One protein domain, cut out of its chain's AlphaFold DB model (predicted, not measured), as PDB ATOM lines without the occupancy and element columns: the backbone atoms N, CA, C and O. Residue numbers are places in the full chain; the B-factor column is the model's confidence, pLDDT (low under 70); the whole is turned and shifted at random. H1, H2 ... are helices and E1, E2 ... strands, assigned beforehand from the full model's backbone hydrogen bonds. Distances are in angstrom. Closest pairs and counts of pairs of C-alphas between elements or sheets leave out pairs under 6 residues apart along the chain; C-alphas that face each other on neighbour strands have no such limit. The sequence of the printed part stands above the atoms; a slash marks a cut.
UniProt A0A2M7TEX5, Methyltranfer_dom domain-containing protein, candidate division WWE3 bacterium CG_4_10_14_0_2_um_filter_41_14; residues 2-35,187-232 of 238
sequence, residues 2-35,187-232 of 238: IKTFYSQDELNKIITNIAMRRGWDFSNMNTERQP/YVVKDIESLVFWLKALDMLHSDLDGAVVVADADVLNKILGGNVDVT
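AT A GLANCE: This is residues 2 to 35 and 187 to 232 of the 238 residues of the protein "Methyltranfer_dom domain-containing protein" of candidate division WWE3 bacterium CG_4_10_14_0_2_um_filter_41_14 (UniProt A0A2M7TEX5). What shape do these atoms make? The helix H2 stands in the middle, with H1 packed crosswise near its first turn, H3 packed near its last turn, and H4 turning a corner off H3. A small ribbon of two strands, E1 and E2, sits at the edge, and residues 18 to 30 make the long arc from H1 to it. What is it built of? The printed part has 80 residues, with four named helices and two named strands in the order H1, E1, E2, H2, H3, H4; it is mostly helix and compact, with a radius of gyration of the C-alphas of 12.5 A and spans of 33 by 31 by 24 A.

HOW THE PARTS SIT: What does the first helix meet? H1, residues 8 to 17, touches H2, residues 192 to 201, about perpendicular at 74 degrees; their closest C-alphas, Ile 14 and Glu 193, are 6.4 A apart. How do the strands pair? E1, residues 31 to 33, and E2, residues 187 to 189, are antiparallel at 167 degrees, with N 32 and O 188 within hydrogen-bond range at 2.9 A. What follows H2? It touches H3, residues 211 to 216, at a steep tilt of 57 degrees, opposite ways, with closest C-alphas Leu 199 and Gly 211 4.3 A apart. H3 and H4, residues 218 to 228, touch only at the corner, and only just, with 3 pairs of C-alphas within 8 A, the closest being Val 214 and Val 220 at 6.0 A. Are the helix backbones complete? Every O i to N i+4 pair is within hydrogen-bond range in H1, H2 and H3, and 6 of 7 are in H4.

IN THESE COORDINATES: Where does H1 begin? C-alpha 8 is at (-60.307, 35.112, -52.547), and H1 is 14.3 A long. Where does H4 end? It is 15.2 A long and ends with C-alpha 228 at (-49.893, 39.805, -36.841).

THE WHOLE: Is anything missing? Residues 36 to 186 are not printed, and C-alphas 35 and 187 are 10.1 A apart across the cut. Where is confidence low? Residues 231 to 232 are under 70.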
ATOM      1  N   ILE A   2     -54.287  49.833 -42.184       72.12
ATOM      2  CA  ILE A   2     -53.744  48.665 -42.895       72.12
ATOM      3  C   ILE A   2     -54.911  47.715 -43.187       72.12
ATOM      4  O   ILE A   2     -55.686  47.408 -42.284       72.12
ATOM      5  N   LYS A   3     -55.070  47.290 -44.443       84.00
ATOM      6  CA  LYS A   3     -56.098  46.319 -44.834       84.00
ATOM      7  C   LYS A   3     -55.712  44.941 -44.295       84.00
ATOM      8  O   LYS A   3     -54.674  44.403 -44.671       84.00
ATOM      9  N   THR A   4     -56.549  44.377 -43.426       83.69
ATOM     10  CA  THR A   4     -56.293  43.099 -42.734       83.69
ATOM     11  C   THR A   4     -57.212  41.963 -43.188       83.69
ATOM     12  O   THR A   4     -57.213  40.899 -42.579       83.69
ATOM     13  N   PHE A   5     -58.023  42.201 -44.219       94.00
ATOM     14  CA  PHE A   5     -58.973  41.234 -44.754       94.00
ATOM     15  C   PHE A   5     -58.992  41.311 -46.278       94.00
ATOM     16  O   PHE A   5     -59.135  42.405 -46.824       94.00
ATOM     17  N   TYR A   6     -58.876  40.167 -46.943       95.75
ATOM     18  CA  TYR A   6     -58.891  40.020 -48.396       95.75
ATOM     19  C   TYR A   6     -59.920  38.969 -48.802       95.75
ATOM     20  O   TYR A   6     -60.028  37.927 -48.157       95.75
ATOM     21  N   SER A   7     -60.666  39.218 -49.878       97.62
ATOM     22  CA  SER A   7     -61.453  38.156 -50.512       97.62
ATOM     23  C   SER A   7     -60.551  37.225 -51.332       97.62
ATOM     24  O   SER A   7     -59.433  37.596 -51.703       97.62
ATOM     25  N   GLN A   8     -61.048  36.035 -51.682       97.88
ATOM     26  CA  GLN A   8     -60.307  35.112 -52.547       97.88
ATOM     27  C   GLN A   8     -59.967  35.736 -53.911       97.88
ATOM     28  O   GLN A   8     -58.859  35.562 -54.409       97.88
ATOM     29  N   ASP A   9     -60.878  36.519 -54.495       97.81
ATOM     30  CA  ASP A   9     -60.635  37.206 -55.768       97.81
ATOM     31  C   ASP A   9     -59.523  38.255 -55.666       97.81
ATOM     32  O   ASP A   9     -58.752  38.447 -56.608       97.81
ATOM     33  N   GLU A  10     -59.433  38.956 -54.535       97.19
ATOM     34  CA  GLU A  10     -58.364  39.923 -54.290       97.19
ATOM     35  C   GLU A  10     -57.016  39.223 -54.120       97.19
ATOM     36  O   GLU A  10     -56.039  39.635 -54.745       97.19
ATOM     37  N   LEU A  11     -56.976  38.137 -53.342       96.44
ATOM     38  CA  LEU A  11     -55.776  37.321 -53.173       96.44
ATOM     39  C   LEU A  11     -55.298  36.743 -54.511       96.44
ATOM     40  O   LEU A  11     -54.125  36.876 -54.852       96.44
ATOM     41  N   ASN A  12     -56.205  36.195 -55.320       96.44
ATOM     42  CA  ASN A  12     -55.876  35.669 -56.645       96.44
ATOM     43  C   ASN A  12     -55.270  36.753 -57.552       96.44
ATOM     44  O   ASN A  12     -54.250  36.515 -58.197       96.44
ATOM     45  N   LYS A  13     -55.841  37.967 -57.561       96.88
ATOM     46  CA  LYS A  13     -55.285  39.105 -58.319       96.88
ATOM     47  C   LYS A  13     -53.878  39.476 -57.851       96.88
ATOM     48  O   LYS A  13     -53.013  39.718 -58.689       96.88
ATOM     49  N   ILE A  14     -53.640  39.500 -56.539       95.56
ATOM     50  CA  ILE A  14     -52.309  39.744 -55.966       95.56
ATOM     51  C   ILE A  14     -51.333  38.660 -56.450       95.56
ATOM     52  O   ILE A  14     -50.293  38.977 -57.022       95.56
ATOM     53  N   ILE A  15     -51.700  37.382 -56.325       94.25
ATOM     54  CA  ILE A  15     -50.878  36.231 -56.733       94.25
ATOM     55  C   ILE A  15     -50.487  36.281 -58.214       94.25
ATOM     56  O   ILE A  15     -49.361  35.893 -58.539       94.25
ATOM     57  N   THR A  16     -51.396  36.720 -59.094       93.94
ATOM     58  CA  THR A  16     -51.146  36.859 -60.539       93.94
ATOM     59  C   THR A  16     -50.213  38.025 -60.870       93.94
ATOM     60  O   THR A  16     -49.455  37.931 -61.832       93.94
ATOM     61  N   ASN A  17     -50.248  39.107 -60.090       93.44
ATOM     62  CA  ASN A  17     -49.483  40.327 -60.370       93.44
ATOM     63  C   ASN A  17     -48.088  40.349 -59.728       93.44
ATOM     64  O   ASN A  17     -47.258  41.181 -60.088       93.44
ATOM     65  N   ILE A  18     -47.822  39.456 -58.775       92.00
ATOM     66  CA  ILE A  18     -46.514  39.344 -58.132       92.00
ATOM     67  C   ILE A  18     -45.491  38.738 -59.103       92.00
ATOM     68  O   ILE A  18     -45.740  37.715 -59.742       92.00
ATOM     69  N   ALA A  19     -44.309  39.354 -59.168       87.06
ATOM     70  CA  ALA A  19     -43.194  38.874 -59.972       87.06
ATOM     71  C   ALA A  19     -42.738  37.463 -59.557       87.06
ATOM     72  O   ALA A  19     -42.789  37.086 -58.386       87.06
ATOM     73  N   MET A  20     -42.236  36.686 -60.519       85.94
ATOM     74  CA  MET A  20     -41.578  35.417 -60.207       85.94
ATOM     75  C   MET A  20     -40.240  35.675 -59.510       85.94
ATOM     76  O   MET A  20     -39.450  36.509 -59.957       85.94
ATOM     77  N   ARG A  21     -39.979  34.937 -58.429       89.75
ATOM     78  CA  ARG A  21     -38.685  34.945 -57.742       89.75
ATOM     79  C   ARG A  21     -37.607  34.341 -58.649       89.75
ATOM     80  O   ARG A  21     -37.850  33.344 -59.325       89.75
ATOM     81  N   ARG A  22     -36.404  34.919 -58.625       89.06
ATOM     82  CA  ARG A  22     -35.195  34.375 -59.259       89.06
ATOM     83  C   ARG A  22     -34.174  34.062 -58.166       89.06
ATOM     84  O   ARG A  22     -33.827  34.962 -57.412       89.06
ATOM     85  N   GLY A  23     -33.703  32.814 -58.082       87.38
ATOM     86  CA  GLY A  23     -32.810  32.391 -56.990       87.38
ATOM     87  C   GLY A  23     -33.440  32.644 -55.618       87.38
ATOM     88  O   GLY A  23     -34.660  32.729 -55.517       87.38
ATOM     89  N   TRP A  24     -32.649  32.815 -54.561       88.31
ATOM     90  CA  TRP A  24     -33.153  33.164 -53.217       88.31
ATOM     91  C   TRP A  24     -33.111  34.682 -52.964       88.31
ATOM     92  O   TRP A  24     -32.751  35.146 -51.879       88.31
ATOM     93  N   ASP A  25     -33.484  35.463 -53.982       89.88
ATOM     94  CA  ASP A  25     -33.501  36.923 -53.926       89.88
ATOM     95  C   ASP A  25     -34.854  37.478 -53.445       89.88
ATOM     96  O   ASP A  25     -35.892  37.331 -54.097       89.88
ATOM     97  N   PHE A  26     -34.814  38.162 -52.300       92.38
ATOM     98  CA  PHE A  26     -35.943  38.858 -51.679       92.38
ATOM     99  C   PHE A  26     -35.737  40.376 -51.607       92.38
ATOM    100  O   PHE A  26     -36.468  41.063 -50.897       92.38
ATOM    101  N   SER A  27     -34.746  40.920 -52.320       91.31
ATOM    102  CA  SER A  27     -34.377  42.342 -52.269       91.31
ATOM    103  C   SER A  27     -35.513  43.296 -52.653       91.31
ATOM    104  O   SER A  27     -35.538  44.432 -52.186       91.31
ATOM    105  N   ASN A  28     -36.477  42.827 -53.448       91.31
ATOM    106  CA  ASN A  28     -37.653  43.600 -53.854       91.31
ATOM    107  C   ASN A  28     -38.775  43.630 -52.802       91.31
ATOM    108  O   ASN A  28     -39.767  44.328 -53.004       91.31
ATOM    109  N   MET A  29     -38.660  42.876 -51.705       95.50
ATOM    110  CA  MET A  29     -39.666  42.909 -50.648       95.50
ATOM    111  C   MET A  29     -39.558  44.188 -49.822       95.50
ATOM    112  O   MET A  29     -38.492  44.557 -49.328       95.50
ATOM    113  N   ASN A  30     -40.705  44.801 -49.558       95.31
ATOM    114  CA  ASN A  30     -40.816  45.935 -48.660       95.31
ATOM    115  C   ASN A  30     -40.847  45.445 -47.210       95.31
ATOM    116  O   ASN A  30     -41.896  45.097 -46.653       95.31
ATOM    117  N   THR A  31     -39.669  45.372 -46.604       95.31
ATOM    118  CA  THR A  31     -39.499  44.863 -45.243       95.31
ATOM    119  C   THR A  31     -38.747  45.835 -44.357       95.31
ATOM    120  O   THR A  31     -38.013  46.715 -44.804       95.31
ATOM    121  N   GLU A  32     -38.938  45.670 -43.058       94.56
ATOM    122  CA  GLU A  32     -38.082  46.235 -42.029       94.56
ATOM    123  C   GLU A  32     -37.685  45.126 -41.071       94.56
ATOM    124  O   GLU A  32     -38.474  44.238 -40.767       94.56
ATOM    125  N   ARG A  33     -36.444  45.174 -40.607       94.38
ATOM    126  CA  ARG A  33     -35.881  44.196 -39.687       94.38
ATOM    127  C   ARG A  33     -35.254  44.959 -38.535       94.38
ATOM    128  O   ARG A  33     -34.550  45.942 -38.767       94.38
ATOM    129  N   GLN A  34     -35.500  44.513 -37.309       94.12
ATOM    130  CA  GLN A  34     -34.804  45.075 -36.155       94.12
ATOM    131  C   GLN A  34     -33.285  44.835 -36.254       94.12
ATOM    132  O   GLN A  34     -32.855  43.855 -36.871       94.12
ATOM    133  N   PRO A  35     -32.451  45.699 -35.648       95.19
ATOM    134  CA  PRO A  35     -31.014  45.467 -35.579       95.19
ATOM    135  C   PRO A  35     -30.684  44.111 -34.948       95.19
ATOM    136  O   PRO A  35     -31.361  43.662 -34.022       95.19
ATOM    137  N   TYR A 187     -39.117  40.764 -38.065       92.81
ATOM    138  CA  TYR A 187     -39.301  41.266 -39.421       92.81
ATOM    139  C   TYR A 187     -40.728  41.788 -39.570       92.81
ATOM    140  O   TYR A 187     -41.688  41.096 -39.235       92.81
ATOM    141  N   VAL A 188     -40.864  42.987 -40.126       93.31
ATOM    142  CA  VAL A 188     -42.135  43.593 -40.517       93.31
ATOM    143  C   VAL A 188     -42.202  43.596 -42.036       93.31
ATOM    144  O   VAL A 188     -41.393  44.253 -42.690       93.31
ATOM    145  N   VAL A 189     -43.172  42.881 -42.601       94.19
ATOM    146  CA  VAL A 189     -43.507  42.968 -44.027       94.19
ATOM    147  C   VAL A 189     -44.555  44.065 -44.196       94.19
ATOM    148  O   VAL A 189     -45.605  44.024 -43.558       94.19
ATOM    149  N   LYS A 190     -44.241  45.089 -44.992       92.25
ATOM    150  CA  LYS A 190     -44.977  46.363 -45.000       92.25
ATOM    151  C   LYS A 190     -46.155  46.407 -45.973       92.25
ATOM    152  O   LYS A 190     -46.996  47.295 -45.849       92.25
ATOM    153  N   ASP A 191     -46.233  45.463 -46.906       92.81
ATOM    154  CA  ASP A 191     -47.339  45.327 -47.854       92.81
ATOM    155  C   ASP A 191     -47.706  43.860 -48.116       92.81
ATOM    156  O   ASP A 191     -46.968  42.928 -47.776       92.81
ATOM    157  N   ILE A 192     -48.909  43.657 -48.662       93.69
ATOM    158  CA  ILE A 192     -49.467  42.318 -48.869       93.69
ATOM    159  C   ILE A 192     -48.777  41.601 -50.028       93.69
ATOM    160  O   ILE A 192     -48.605  40.385 -49.983       93.69
ATOM    161  N   GLU A 193     -48.332  42.348 -51.033       95.06
ATOM    162  CA  GLU A 193     -47.608  41.840 -52.188       95.06
ATOM    163  C   GLU A 193     -46.299  41.175 -51.759       95.06
ATOM    164  O   GLU A 193     -46.032  40.044 -52.162       95.06
ATOM    165  N   SER A 194     -45.525  41.819 -50.881       95.38
ATOM    166  CA  SER A 194     -44.292  41.258 -50.323       95.38
ATOM    167  C   SER A 194     -44.568  40.026 -49.460       95.38
ATOM    168  O   SER A 194     -43.822  39.051 -49.535       95.38
ATOM    169  N   LEU A 195     -45.645  40.035 -48.663       94.62
ATOM    170  CA  LEU A 195     -46.000  38.891 -47.817       94.62
ATOM    171  C   LEU A 195     -46.375  37.673 -48.668       94.62
ATOM    172  O   LEU A 195     -45.871  36.576 -48.432       94.62
ATOM    173  N   VAL A 196     -47.225  37.865 -49.678       95.12
ATOM    174  CA  VAL A 196     -47.634  36.798 -50.601       95.12
ATOM    175  C   VAL A 196     -46.454  36.344 -51.466       95.12
ATOM    176  O   VAL A 196     -46.308  35.145 -51.688       95.12
ATOM    177  N   PHE A 197     -45.581  37.255 -51.914       95.44
ATOM    178  CA  PHE A 197     -44.348  36.909 -52.634       95.44
ATOM    179  C   PHE A 197     -43.453  35.986 -51.806       95.44
ATOM    180  O   PHE A 197     -43.000  34.956 -52.305       95.44
ATOM    181  N   TRP A 198     -43.241  36.325 -50.534       94.75
ATOM    182  CA  TRP A 198     -42.446  35.514 -49.622       94.75
ATOM    183  C   TRP A 198     -43.085  34.160 -49.337       94.75
ATOM    184  O   TRP A 198     -42.417  33.149 -49.512       94.75
ATOM    185  N   LEU A 199     -44.374  34.113 -48.983       94.12
ATOM    186  CA  LEU A 199     -45.072  32.848 -48.731       94.12
ATOM    187  C   LEU A 199     -45.021  31.929 -49.960       94.12
ATOM    188  O   LEU A 199     -44.674  30.764 -49.831       94.12
ATOM    189  N   LYS A 200     -45.251  32.451 -51.172       91.88
ATOM    190  CA  LYS A 200     -45.138  31.660 -52.413       91.88
ATOM    191  C   LYS A 200     -43.745  31.078 -52.656       91.88
ATOM    192  O   LYS A 200     -43.623  30.136 -53.432       91.88
ATOM    193  N   ALA A 201     -42.702  31.664 -52.073       90.69
ATOM    194  CA  ALA A 201     -41.338  31.172 -52.216       90.69
ATOM    195  C   ALA A 201     -41.009  30.014 -51.264       90.69
ATOM    196  O   ALA A 201     -40.002  29.346 -51.496       90.69
ATOM    197  N   LEU A 202     -41.807  29.804 -50.211       90.62
ATOM    198  CA  LEU A 202     -41.581  28.766 -49.211       90.62
ATOM    199  C   LEU A 202     -42.176  27.436 -49.682       90.62
ATOM    200  O   LEU A 202     -43.387  27.328 -49.874       90.62
ATOM    201  N   ASP A 203     -41.322  26.428 -49.822       86.12
ATOM    202  CA  ASP A 203     -41.692  25.049 -50.135       86.12
ATOM    203  C   ASP A 203     -41.091  24.082 -49.103       86.12
ATOM    204  O   ASP A 203     -40.191  24.440 -48.345       86.12
ATOM    205  N   MET A 204     -41.564  22.836 -49.083       84.00
ATOM    206  CA  MET A 204     -41.086  21.829 -48.126       84.00
ATOM    207  C   MET A 204     -39.663  21.316 -48.397       84.00
ATOM    208  O   MET A 204     -39.125  20.580 -47.572       84.00
ATOM    209  N   LEU A 205     -39.060  21.653 -49.542       77.75
ATOM    210  CA  LEU A 205     -37.674  21.290 -49.840       77.75
ATOM    211  C   LEU A 205     -36.697  22.254 -49.149       77.75
ATOM    212  O   LEU A 205     -35.609  21.843 -48.752       77.75
ATOM    213  N   HIS A 206     -37.096  23.514 -48.971       78.12
ATOM    214  CA  HIS A 206     -36.215  24.586 -48.506       78.12
ATOM    215  C   HIS A 206     -36.707  25.308 -47.241       78.12
ATOM    216  O   HIS A 206     -35.991  26.138 -46.680       78.12
ATOM    217  N   SER A 207     -37.933  25.038 -46.797       83.06
ATOM    218  CA  SER A 207     -38.593  25.702 -45.675       83.06
ATOM    219  C   SER A 207     -39.342  24.696 -44.801       83.06
ATOM    220  O   SER A 207     -39.711  23.603 -45.222       83.06
ATOM    221  N   ASP A 208     -39.604  25.096 -43.562       82.75
ATOM    222  CA  ASP A 208     -40.419  24.355 -42.597       82.75
ATOM    223  C   ASP A 208     -41.923  24.679 -42.710       82.75
ATOM    224  O   ASP A 208     -42.711  24.286 -41.850       82.75
ATOM    225  N   LEU A 209     -42.312  25.401 -43.765       87.12
ATOM    226  CA  LEU A 209     -43.670  25.817 -44.098       87.12
ATOM    227  C   LEU A 209     -43.861  25.764 -45.618       87.12
ATOM    228  O   LEU A 209     -43.082  26.376 -46.347       87.12
ATOM    229  N   ASP A 210     -44.941  25.125 -46.071       89.06
ATOM    230  CA  ASP A 210     -45.435  25.249 -47.443       89.06
ATOM    231  C   ASP A 210     -46.335  26.485 -47.547       89.06
ATOM    232  O   ASP A 210     -47.500  26.486 -47.131       89.06
ATOM    233  N   GLY A 211     -45.785  27.572 -48.081       89.75
ATOM    234  CA  GLY A 211     -46.537  28.811 -48.198       89.75
ATOM    235  C   GLY A 211     -47.518  28.821 -49.372       89.75
ATOM    236  O   GLY A 211     -48.413  29.668 -49.377       89.75
ATOM    237  N   ALA A 212     -47.446  27.867 -50.311       87.38
ATOM    238  CA  ALA A 212     -48.447  27.726 -51.368       87.38
ATOM    239  C   ALA A 212     -49.817  27.349 -50.785       87.38
ATOM    240  O   ALA A 212     -50.836  27.887 -51.217       87.38
ATOM    241  N   VAL A 213     -49.837  26.504 -49.747       86.50
ATOM    242  CA  VAL A 213     -51.060  26.170 -48.996       86.50
ATOM    243  C   VAL A 213     -51.630  27.405 -48.300       86.50
ATOM    244  O   VAL A 213     -52.842  27.609 -48.290       86.50
ATOM    245  N   VAL A 214     -50.761  28.263 -47.757       87.56
ATOM    246  CA  VAL A 214     -51.172  29.485 -47.053       87.56
ATOM    247  C   VAL A 214     -51.848  30.481 -47.994       87.56
ATOM    248  O   VAL A 214     -52.851  31.086 -47.626       87.56
ATOM    249  N   VAL A 215     -51.313  30.660 -49.203       92.00
ATOM    250  CA  VAL A 215     -51.853  31.629 -50.172       92.00
ATOM    251  C   VAL A 215     -52.937  31.043 -51.082       92.00
ATOM    252  O   VAL A 215     -53.486  31.765 -51.909       92.00
ATOM    253  N   ALA A 216     -53.266  29.756 -50.950       92.38
ATOM    254  CA  ALA A 216     -54.365  29.138 -51.691       92.38
ATOM    255  C   ALA A 216     -55.746  29.538 -51.142       92.38
ATOM    256  O   ALA A 216     -56.713  29.566 -51.902       92.38
ATOM    257  N   ASP A 217     -55.831  29.871 -49.852       94.44
ATOM    258  CA  ASP A 217     -57.078  30.166 -49.144       94.44
ATOM    259  C   ASP A 217     -56.991  31.518 -48.417       94.44
ATOM    260  O   ASP A 217     -56.210  31.710 -47.477       94.44
ATOM    261  N   ALA A 218     -57.825  32.469 -48.842       96.00
ATOM    262  CA  ALA A 218     -57.889  33.793 -48.243       96.00
ATOM    263  C   ALA A 218     -58.284  33.762 -46.760       96.00
ATOM    264  O   ALA A 218     -57.823  34.621 -46.010       96.00
ATOM    265  N   ASP A 219     -59.053  32.777 -46.294       94.81
ATOM    266  CA  ASP A 219     -59.391  32.659 -44.873       94.81
ATOM    267  C   ASP A 219     -58.161  32.310 -44.028       94.81
ATOM    268  O   ASP A 219     -58.018  32.800 -42.904       94.81
ATOM    269  N   VAL A 220     -57.241  31.504 -44.562       93.31
ATOM    270  CA  VAL A 220     -55.966  31.189 -43.900       93.31
ATOM    271  C   VAL A 220     -55.086  32.436 -43.835       93.31
ATOM    272  O   VAL A 220     -54.604  32.791 -42.755       93.31
ATOM    273  N   LEU A 221     -54.943  33.153 -44.953       94.62
ATOM    274  CA  LEU A 221     -54.220  34.425 -44.995       94.62
ATOM    275  C   LEU A 221     -54.810  35.449 -44.012       94.62
ATOM    276  O   LEU A 221     -54.079  36.062 -43.237       94.62
ATOM    277  N   ASN A 222     -56.133  35.607 -43.991       94.69
ATOM    278  CA  ASN A 222     -56.821  36.554 -43.114       94.69
ATOM    279  C   ASN A 222     -56.643  36.201 -41.630       94.69
ATOM    280  O   ASN A 222     -56.474  37.101 -40.806       94.69
ATOM    281  N   LYS A 223     -56.608  34.909 -41.271       93.31
ATOM    282  CA  LYS A 223     -56.260  34.474 -39.907       93.31
ATOM    283  C   LYS A 223     -54.838  34.881 -39.530       93.31
ATOM    284  O   LYS A 223     -54.619  35.321 -38.401       93.31
ATOM    285  N   ILE A 224     -53.882  34.767 -40.457       92.44
ATOM    286  CA  ILE A 224     -52.502  35.219 -40.227       92.44
ATOM    287  C   ILE A 224     -52.492  36.729 -40.001       92.44
ATOM    288  O   ILE A 224     -51.939  37.183 -39.002       92.44
ATOM    289  N   LEU A 225     -53.150  37.509 -40.858       92.69
ATOM    290  CA  LEU A 225     -53.203  38.966 -40.721       92.69
ATOM    291  C   LEU A 225     -53.860  39.406 -39.402       92.69
ATOM    292  O   LEU A 225     -53.346  40.295 -38.727       92.69
ATOM    293  N   GLY A 226     -54.949  38.753 -38.989       89.56
ATOM    294  CA  GLY A 226     -55.711  39.126 -37.793       89.56
ATOM    295  C   GLY A 226     -54.919  39.099 -36.478       89.56
ATOM    296  O   GLY A 226     -55.274  39.816 -35.547       89.56
ATOM    297  N   GLY A 227     -53.843  38.309 -36.397       81.38
ATOM    298  CA  GLY A 227     -52.986  38.212 -35.209       81.38
ATOM    299  C   GLY A 227     -51.622  38.896 -35.326       81.38
ATOM    300  O   GLY A 227     -50.869  38.872 -34.356       81.38
ATOM    301  N   ASN A 228     -51.279  39.451 -36.495       84.44
ATOM    302  CA  ASN A 228     -49.893  39.805 -36.841       84.44
ATOM    303  C   ASN A 228     -49.719  41.184 -37.492       84.44
ATOM    304  O   ASN A 228     -48.647  41.483 -38.015       84.44
ATOM    305  N   VAL A 229     -50.750  42.031 -37.483       82.38
ATOM    306  CA  VAL A 229     -50.661  43.398 -38.012       82.38
ATOM    307  C   VAL A 229     -50.327  44.370 -36.884       82.38
ATOM    308  O   VAL A 229     -51.076  44.495 -35.914       82.38
ATOM    309  N   ASP A 230     -49.213  45.088 -37.029       75.06
ATOM    310  CA  ASP A 230     -48.828  46.155 -36.107       75.06
ATOM    311  C   ASP A 230     -49.762  47.366 -36.283       75.06
ATOM    312  O   ASP A 230     -49.620  48.187 -37.191       75.06
ATOM    313  N   VAL A 231     -50.751  47.468 -35.397       65.00
ATOM    314  CA  VAL A 231     -51.706  48.584 -35.353       65.00
ATOM    315  C   VAL A 231     -51.130  49.842 -34.690       65.00
ATOM    316  O   VAL A 231     -51.759  50.897 -34.744       65.00
ATOM    317  N   THR A 232     -49.944  49.765 -34.075       56.06
ATOM    318  CA  THR A 232     -49.358  50.864 -33.291       56.06
ATOM    319  C   THR A 232     -48.484  51.807 -34.117       56.06
ATOM    320  O   THR A 232     -48.426  53.001 -33.824       56.06
TER     321      THR A 232